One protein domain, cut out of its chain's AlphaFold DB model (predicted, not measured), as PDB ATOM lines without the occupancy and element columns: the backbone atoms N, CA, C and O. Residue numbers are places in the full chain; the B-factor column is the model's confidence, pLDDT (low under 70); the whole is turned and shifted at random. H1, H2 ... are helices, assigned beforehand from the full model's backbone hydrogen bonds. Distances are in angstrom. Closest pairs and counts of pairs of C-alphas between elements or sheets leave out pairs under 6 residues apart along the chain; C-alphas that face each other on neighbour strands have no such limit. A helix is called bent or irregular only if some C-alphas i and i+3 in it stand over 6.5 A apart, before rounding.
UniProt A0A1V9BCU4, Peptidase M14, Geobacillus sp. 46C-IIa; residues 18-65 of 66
ATOM      1  N   LYS A  18      34.732 -24.492 -19.730       92.44
ATOM      2  CA  LYS A  18      36.052 -24.922 -19.249       92.44
ATOM      3  C   LYS A  18      35.940 -26.071 -18.243       92.44
ATOM      4  O   LYS A  18      36.751 -26.993 -18.292       92.44
ATOM      5  N   ASP A  19      34.977 -26.015 -17.326       92.31
ATOM      6  CA  ASP A  19      34.854 -27.013 -16.265       92.31
ATOM      7  C   ASP A  19      34.412 -28.358 -16.850       92.31
ATOM      8  O   ASP A  19      35.029 -29.382 -16.560       92.31
ATOM      9  N   TRP A  20      33.424 -28.351 -17.753       94.25
ATOM     10  CA  TRP A  20      33.019 -29.545 -18.503       94.25
ATOM     11  C   TRP A  20      34.177 -30.128 -19.325       94.25
ATOM     12  O   TRP A  20      34.435 -31.331 -19.257       94.25
ATOM     13  N   PHE A  21      34.932 -29.287 -20.040       94.62
ATOM     14  CA  PHE A  21      36.065 -29.731 -20.856       94.62
ATOM     15  C   PHE A  21      37.132 -30.444 -20.014       94.62
ATOM     16  O   PHE A  21      37.565 -31.548 -20.352       94.62
ATOM     17  N   VAL A  22      37.522 -29.848 -18.884       93.25
ATOM     18  CA  VAL A  22      38.495 -30.451 -17.960       93.25
ATOM     19  C   VAL A  22      37.960 -31.774 -17.404       93.25
ATOM     20  O   VAL A  22      38.704 -32.755 -17.324       93.25
ATOM     21  N   LEU A  23      36.673 -31.836 -17.046       94.56
ATOM     22  CA  LEU A  23      36.052 -33.044 -16.503       94.56
ATOM     23  C   LEU A  23      36.013 -34.191 -17.518       94.56
ATOM     24  O   LEU A  23      36.355 -35.316 -17.140       94.56
ATOM     25  N   CYS A  24      35.639 -33.919 -18.768       97.50
ATOM     26  CA  CYS A  24      35.482 -34.931 -19.813       97.50
ATOM     27  C   CYS A  24      36.814 -35.373 -20.425       97.50
ATOM     28  O   CYS A  24      37.054 -36.569 -20.564       97.50
ATOM     29  N   PHE A  25      37.690 -34.429 -20.770       95.44
ATOM     30  CA  PHE A  25      38.898 -34.718 -21.551       95.44
ATOM     31  C   PHE A  25      40.165 -34.834 -20.708       95.44
ATOM     32  O   PHE A  25      41.203 -35.224 -21.237       95.44
ATOM     33  N   LYS A  26      40.105 -34.484 -19.416       94.38
ATOM     34  CA  LYS A  26      41.256 -34.500 -18.496       94.38
ATOM     35  C   LYS A  26      42.454 -33.688 -19.011       94.38
ATOM     36  O   LYS A  26      43.602 -34.010 -18.725       94.38
ATOM     37  N   ARG A  27      42.182 -32.617 -19.763       91.81
ATOM     38  CA  ARG A  27      43.179 -31.677 -20.297       91.81
ATOM     39  C   ARG A  27      43.018 -30.299 -19.651       91.81
ATOM     40  O   ARG A  27      41.904 -29.969 -19.238       91.81
ATOM     41  N   PRO A  28      44.085 -29.481 -19.567       90.31
ATOM     42  CA  PRO A  28      43.973 -28.108 -19.085       90.31
ATOM     43  C   PRO A  28      42.969 -27.298 -19.914       90.31
ATOM     44  O   PRO A  28      42.968 -27.381 -21.139       90.31
ATOM     45  N   GLY A  29      42.139 -26.500 -19.241       90.50
ATOM     46  CA  GLY A  29      41.189 -25.582 -19.865       90.50
ATOM     47  C   GLY A  29      41.341 -24.178 -19.288       90.50
ATOM     48  O   GLY A  29      41.494 -24.018 -18.074       90.50
ATOM     49  N   PHE A  30      41.282 -23.167 -20.152       90.94
ATOM     50  CA  PHE A  30      41.455 -21.759 -19.800       90.94
ATOM     51  C   PHE A  30      40.296 -20.931 -20.353       90.94
ATOM     52  O   PHE A  30      39.807 -21.203 -21.447       90.94
ATOM     53  N   THR A  31      39.901 -19.902 -19.607       92.12
ATOM     54  CA  THR A  31      39.022 -18.832 -20.090       92.12
ATOM     55  C   THR A  31      39.867 -17.570 -20.186       92.12
ATOM     56  O   THR A  31      40.566 -17.234 -19.230       92.12
ATOM     57  N   ILE A  32      39.839 -16.902 -21.338       92.62
ATOM     58  CA  ILE A  32      40.548 -15.640 -21.545       92.62
ATOM     59  C   ILE A  32      39.540 -14.498 -21.438       92.62
ATOM     60  O   ILE A  32      38.737 -14.291 -22.344       92.62
ATOM     61  N   GLU A  33      39.619 -13.741 -20.346       93.31
ATOM     62  CA  GLU A  33      38.878 -12.489 -20.176       93.31
ATOM     63  C   GLU A  33      39.641 -11.366 -20.890       93.31
ATOM     64  O   GLU A  33      40.526 -10.722 -20.325       93.31
ATOM     65  N   ALA A  34      39.389 -11.222 -22.194       94.00
ATOM     66  CA  ALA A  34      40.319 -10.542 -23.093       94.00
ATOM     67  C   ALA A  34      40.341  -9.010 -22.950       94.00
ATOM     68  O   ALA A  34      41.386  -8.382 -23.136       94.00
ATOM     69  N   ALA A  35      39.186  -8.412 -22.655       93.88
ATOM     70  CA  ALA A  35      39.011  -6.970 -22.570       93.88
ATOM     71  C   ALA A  35      39.258  -6.449 -21.143       93.88
ATOM     72  O   ALA A  35      38.985  -7.158 -20.172       93.88
ATOM     73  N   PRO A  36      39.714  -5.193 -20.981       91.81
ATOM     74  CA  PRO A  36      39.689  -4.553 -19.674       91.81
ATOM     75  C   PRO A  36      38.247  -4.431 -19.168       91.81
ATOM     76  O   PRO A  36      37.303  -4.342 -19.955       91.81
ATOM     77  N   TYR A  37      38.076  -4.380 -17.847       92.62
ATOM     78  CA  TYR A  37      36.761  -4.154 -17.259       92.62
ATOM     79  C   TYR A  37      36.228  -2.774 -17.666       92.62
ATOM     80  O   TYR A  37      36.802  -1.743 -17.316       92.62
ATOM     81  N   VAL A  38      35.120  -2.762 -18.407       95.31
ATOM     82  CA  VAL A  38      34.438  -1.541 -18.857       95.31
ATOM     83  C   VAL A  38      33.057  -1.366 -18.220       95.31
ATOM     84  O   VAL A  38      32.342  -0.446 -18.612       95.31
ATOM     85  N   GLY A  39      32.689  -2.203 -17.245       95.81
ATOM     86  CA  GLY A  39      31.334  -2.295 -16.691       95.81
ATOM     87  C   GLY A  39      30.419  -3.218 -17.503       95.81
ATOM     88  O   GLY A  39      30.849  -3.823 -18.484       95.81
ATOM     89  N   GLU A  40      29.149  -3.304 -17.102       95.81
ATOM     90  CA  GLU A  40      28.107  -4.100 -17.772       95.81
ATOM     91  C   GLU A  40      27.636  -3.432 -19.073       95.81
ATOM     92  O   GLU A  40      26.518  -2.940 -19.203       95.81
ATOM     93  N   ARG A  41      28.539  -3.353 -20.049       95.19
ATOM     94  CA  ARG A  41      28.279  -2.788 -21.373       95.19
ATOM     95  C   ARG A  41      29.145  -3.459 -22.428       95.19
ATOM     96  O   ARG A  41      30.121  -4.139 -22.119       95.19
ATOM     97  N   SER A  42      28.820  -3.210 -23.691       96.75
ATOM     98  CA  SER A  42      29.650  -3.644 -24.812       96.75
ATOM     99  C   SER A  42      31.050  -3.031 -24.745       96.75
ATOM    100  O   SER A  42      31.212  -1.841 -24.462       96.75
ATOM    101  N   VAL A  43      32.062  -3.847 -25.048       97.00
ATOM    102  CA  VAL A  43      33.459  -3.406 -25.134       97.00
ATOM    103  C   VAL A  43      33.611  -2.432 -26.310       97.00
ATOM    104  O   VAL A  43      33.269  -2.793 -27.438       97.00
ATOM    105  N   PRO A  44      34.122  -1.207 -26.089       97.50
ATOM    106  CA  PRO A  44      34.377  -0.264 -27.174       97.50
ATOM    107  C   PRO A  44      35.386  -0.799 -28.206       97.50
ATOM    108  O   PRO A  44      36.408  -1.387 -27.850       97.50
ATOM    109  N   LEU A  45      35.137  -0.549 -29.498       97.62
ATOM    110  CA  LEU A  45      35.960  -1.084 -30.597       97.62
ATOM    111  C   LEU A  45      37.413  -0.585 -30.599       97.62
ATOM    112  O   LEU A  45      38.287  -1.252 -31.146       97.62
ATOM    113  N   ASN A  46      37.700   0.550 -29.961       97.31
ATOM    114  CA  ASN A  46      39.067   1.061 -29.836       97.31
ATOM    115  C   ASN A  46      39.993   0.131 -29.023       97.31
ATOM    116  O   ASN A  46      41.211   0.244 -29.146       97.31
ATOM    117  N   TYR A  47      39.450  -0.804 -28.233       97.31
ATOM    118  CA  TYR A  47      40.237  -1.836 -27.555       97.31
ATOM    119  C   TYR A  47      40.634  -2.997 -28.473       97.31
ATOM    120  O   TYR A  47      41.552  -3.738 -28.133       97.31
ATOM    121  N   PHE A  48      39.990  -3.173 -29.631       96.50
ATOM    122  CA  PHE A  48      40.233  -4.341 -30.481       96.50
ATOM    123  C   PHE A  48      41.708  -4.507 -30.893       96.50
ATOM    124  O   PHE A  48      42.239  -5.599 -30.688       96.50
ATOM    125  N   PRO A  49      42.429  -3.468 -31.377       97.44
ATOM    126  CA  PRO A  49      43.827  -3.636 -31.777       97.44
ATOM    127  C   PRO A  49      44.739  -4.071 -30.624       97.44
ATOM    128  O   PRO A  49      45.631  -4.894 -30.814       97.44
ATOM    129  N   SER A  50      44.519  -3.548 -29.412       95.12
ATOM    130  CA  SER A  50      45.336  -3.910 -28.250       95.12
ATOM    131  C   SER A  50      45.003  -5.306 -27.727       95.12
ATOM    132  O   SER A  50      45.924  -6.048 -27.393       95.12
ATOM    133  N   ILE A  51      43.722  -5.692 -27.718       96.12
ATOM    134  CA  ILE A  51      43.280  -7.052 -27.388       96.12
ATOM    135  C   ILE A  51      43.891  -8.055 -28.368       96.12
ATOM    136  O   ILE A  51      44.450  -9.064 -27.939       96.12
ATOM    137  N   TRP A  52      43.830  -7.770 -29.671       95.50
ATOM    138  CA  TRP A  52      44.374  -8.649 -30.702       95.50
ATOM    139  C   TRP A  52      45.885  -8.845 -30.541       95.50
ATOM    140  O   TRP A  52      46.333  -9.972 -30.346       95.50
ATOM    141  N   ASN A  53      46.652  -7.750 -30.494       95.44
ATOM    142  CA  ASN A  53      48.114  -7.790 -30.363       95.44
ATOM    143  C   ASN A  53      48.599  -8.476 -29.074       95.44
ATOM    144  O   ASN A  53      49.757  -8.880 -28.974       95.44
ATOM    145  N   GLN A  54      47.758  -8.560 -28.040       94.88
ATOM    146  CA  GLN A  54      48.099  -9.286 -26.819       94.88
ATOM    147  C   GLN A  54      47.896 -10.800 -26.965       94.88
ATOM    148  O   GLN A  54      48.646 -11.553 -26.340       94.88
ATOM    149  N   ASN A  55      46.908 -11.235 -27.753       95.12
ATOM    150  CA  ASN A  55      46.367 -12.597 -27.726       95.12
ATOM    151  C   ASN A  55      46.623 -13.436 -28.983       95.12
ATOM    152  O   ASN A  55      46.484 -14.656 -28.911       95.12
ATOM    153  N   ASP A  56      46.994 -12.825 -30.105       95.19
ATOM    154  CA  ASP A  56      47.188 -13.490 -31.401       95.19
ATOM    155  C   ASP A  56      48.123 -14.719 -31.348       95.19
ATOM    156  O   ASP A  56      47.863 -15.734 -31.992       95.19
ATOM    157  N   GLY A  57      49.163 -14.681 -30.515       94.69
ATOM    158  CA  GLY A  57      50.093 -15.794 -30.312       94.69
ATOM    159  C   GLY A  57      49.652 -16.855 -29.294       94.69
ATOM    160  O   GLY A  57      50.291 -17.905 -29.198       94.69
ATOM    161  N   VAL A  58      48.591 -16.623 -28.511       93.19
ATOM    162  CA  VAL A  58      48.177 -17.534 -27.425       93.19
ATOM    163  C   VAL A  58      47.757 -18.915 -27.943       93.19
ATOM    164  O   VAL A  58      48.234 -19.903 -27.381       93.19
ATOM    165  N   PRO A  59      46.938 -19.044 -29.008       90.31
ATOM    166  CA  PRO A  59      46.555 -20.357 -29.523       90.31
ATOM    167  C   PRO A  59      47.758 -21.194 -29.972       90.31
ATOM    168  O   PRO A  59      47.856 -22.367 -29.617       90.31
ATOM    169  N   LEU A  60      48.712 -20.581 -30.684       93.62
ATOM    170  CA  LEU A  60      49.940 -21.252 -31.129       93.62
ATOM    171  C   LEU A  60      50.822 -21.661 -29.944       93.62
ATOM    172  O   LEU A  60      51.349 -22.772 -29.915       93.62
ATOM    173  N   MET A  61      50.954 -20.790 -28.940       91.81
ATOM    174  CA  MET A  61      51.670 -21.115 -27.708       91.81
ATOM    175  C   MET A  61      51.054 -22.336 -27.011       91.81
ATOM    176  O   MET A  61      51.799 -23.203 -26.567       91.81
ATOM    177  N   LEU A  62      49.723 -22.414 -26.913       90.44
ATOM    178  CA  LEU A  62      49.034 -23.541 -26.278       90.44
ATOM    179  C   LEU A  62      49.162 -24.831 -27.094       90.44
ATOM    180  O   LEU A  62      49.399 -25.884 -26.508       90.44
ATOM    181  N   ALA A  63      49.062 -24.751 -28.423       89.69
ATOM    182  CA  ALA A  63      49.223 -25.905 -29.307       89.69
ATOM    183  C   ALA A  63      50.608 -26.558 -29.162       89.69
ATOM    184  O   ALA A  63      50.707 -27.777 -29.126       89.69
ATOM    185  N   ASN A  64      51.658 -25.750 -28.992       90.25
ATOM    186  CA  ASN A  64      53.036 -26.225 -28.825       90.25
ATOM    187  C   ASN A  64      53.368 -26.726 -27.402       90.25
ATOM    188  O   ASN A  64      54.518 -27.069 -27.125       90.25
ATOM    189  N   LYS A  65      52.413 -26.684 -26.465       79.06
ATOM    190  CA  LYS A  65      52.582 -27.139 -25.070       79.06
ATOM    191  C   LYS A  65      51.848 -28.451 -24.774       79.06
ATOM    192  O   LYS A  65      51.919 -28.916 -23.636       79.06
TER     193      LYS A  65
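This is residues 18 to 65 of the 66 residues of the protein "Peptidase M14" of Geobacillus sp. 46C-IIa (UniProt A0A1V9BCU4). The model is a flat, open U. One arm is the drawn-out stretch of residues 26 to 36, with helix H1 folded back at its open end, and the other arm is H2 followed by H3, one after the other in a row and running back toward the end where H1 lies. At the turn between the arms, residues 37 to 42 stick out as a free loop. There are 48 residues printed, with three named helices in the order H1, H2, H3 and no named strand; the class is all helix, 25 of the 48 printed residues being in helices. The whole is only just loose, close to extended, with a radius of gyration of the C-alphas of 13.9 A, and its C-alphas span 37 by 26 by 11 A.

Find C-alpha 18 at (36.052, -24.922, -19.249); here H1 begins, and it runs through residues 18 to 25, 10.5 A from first to last C-alpha. Read on through residues 26 to 44, which hold no named element, and watch y climb from -34.500 at C-alpha 26 to -4.553 at C-alpha 36. At C-alpha 45, at (35.960, -1.084, -30.597), you reach H2, residues 45 to 55, the longest helix, 15.8 A from first to last C-alpha. After residues 56 and 57 comes H3, residues 58 to 63, which is 8.6 A long and ends at C-alpha 63, at (49.223, -25.905, -29.307).

Start again at H1: it touches no helix. A long link of 19 residues joins it to H2, and H1 and H2 are apart. In this link, look at residues 37 to 42, which stand free. Go on to H2, which is irregular, but only just: C-alphas 46 and 49 are 7.0 A apart. From H2 a tight link of 2 residues takes you to H3, and the two helices meet only through their link. H3 is apart from H1. Along the backbone, every O i to N i+4 pair is within hydrogen-bond range in H1 and H3, while in H2 it is 5 of 7.

To see the full reach, take the two C-alphas farthest apart, those of Cys 24 and Asn 46, which are 37.5 A from each other. The first and last printed C-alphas, those of Lys 18 and Lys 65, are 17.7 A apart. The printed part has no cut. The long link is the one from H1 to H2, and the C-alphas of its residues 26 to 44 lie 3 to 20 A from the mean of the C-alphas. In the B-factor column the mean pLDDT of the printed part is 93.8, and no printed residue is under 70.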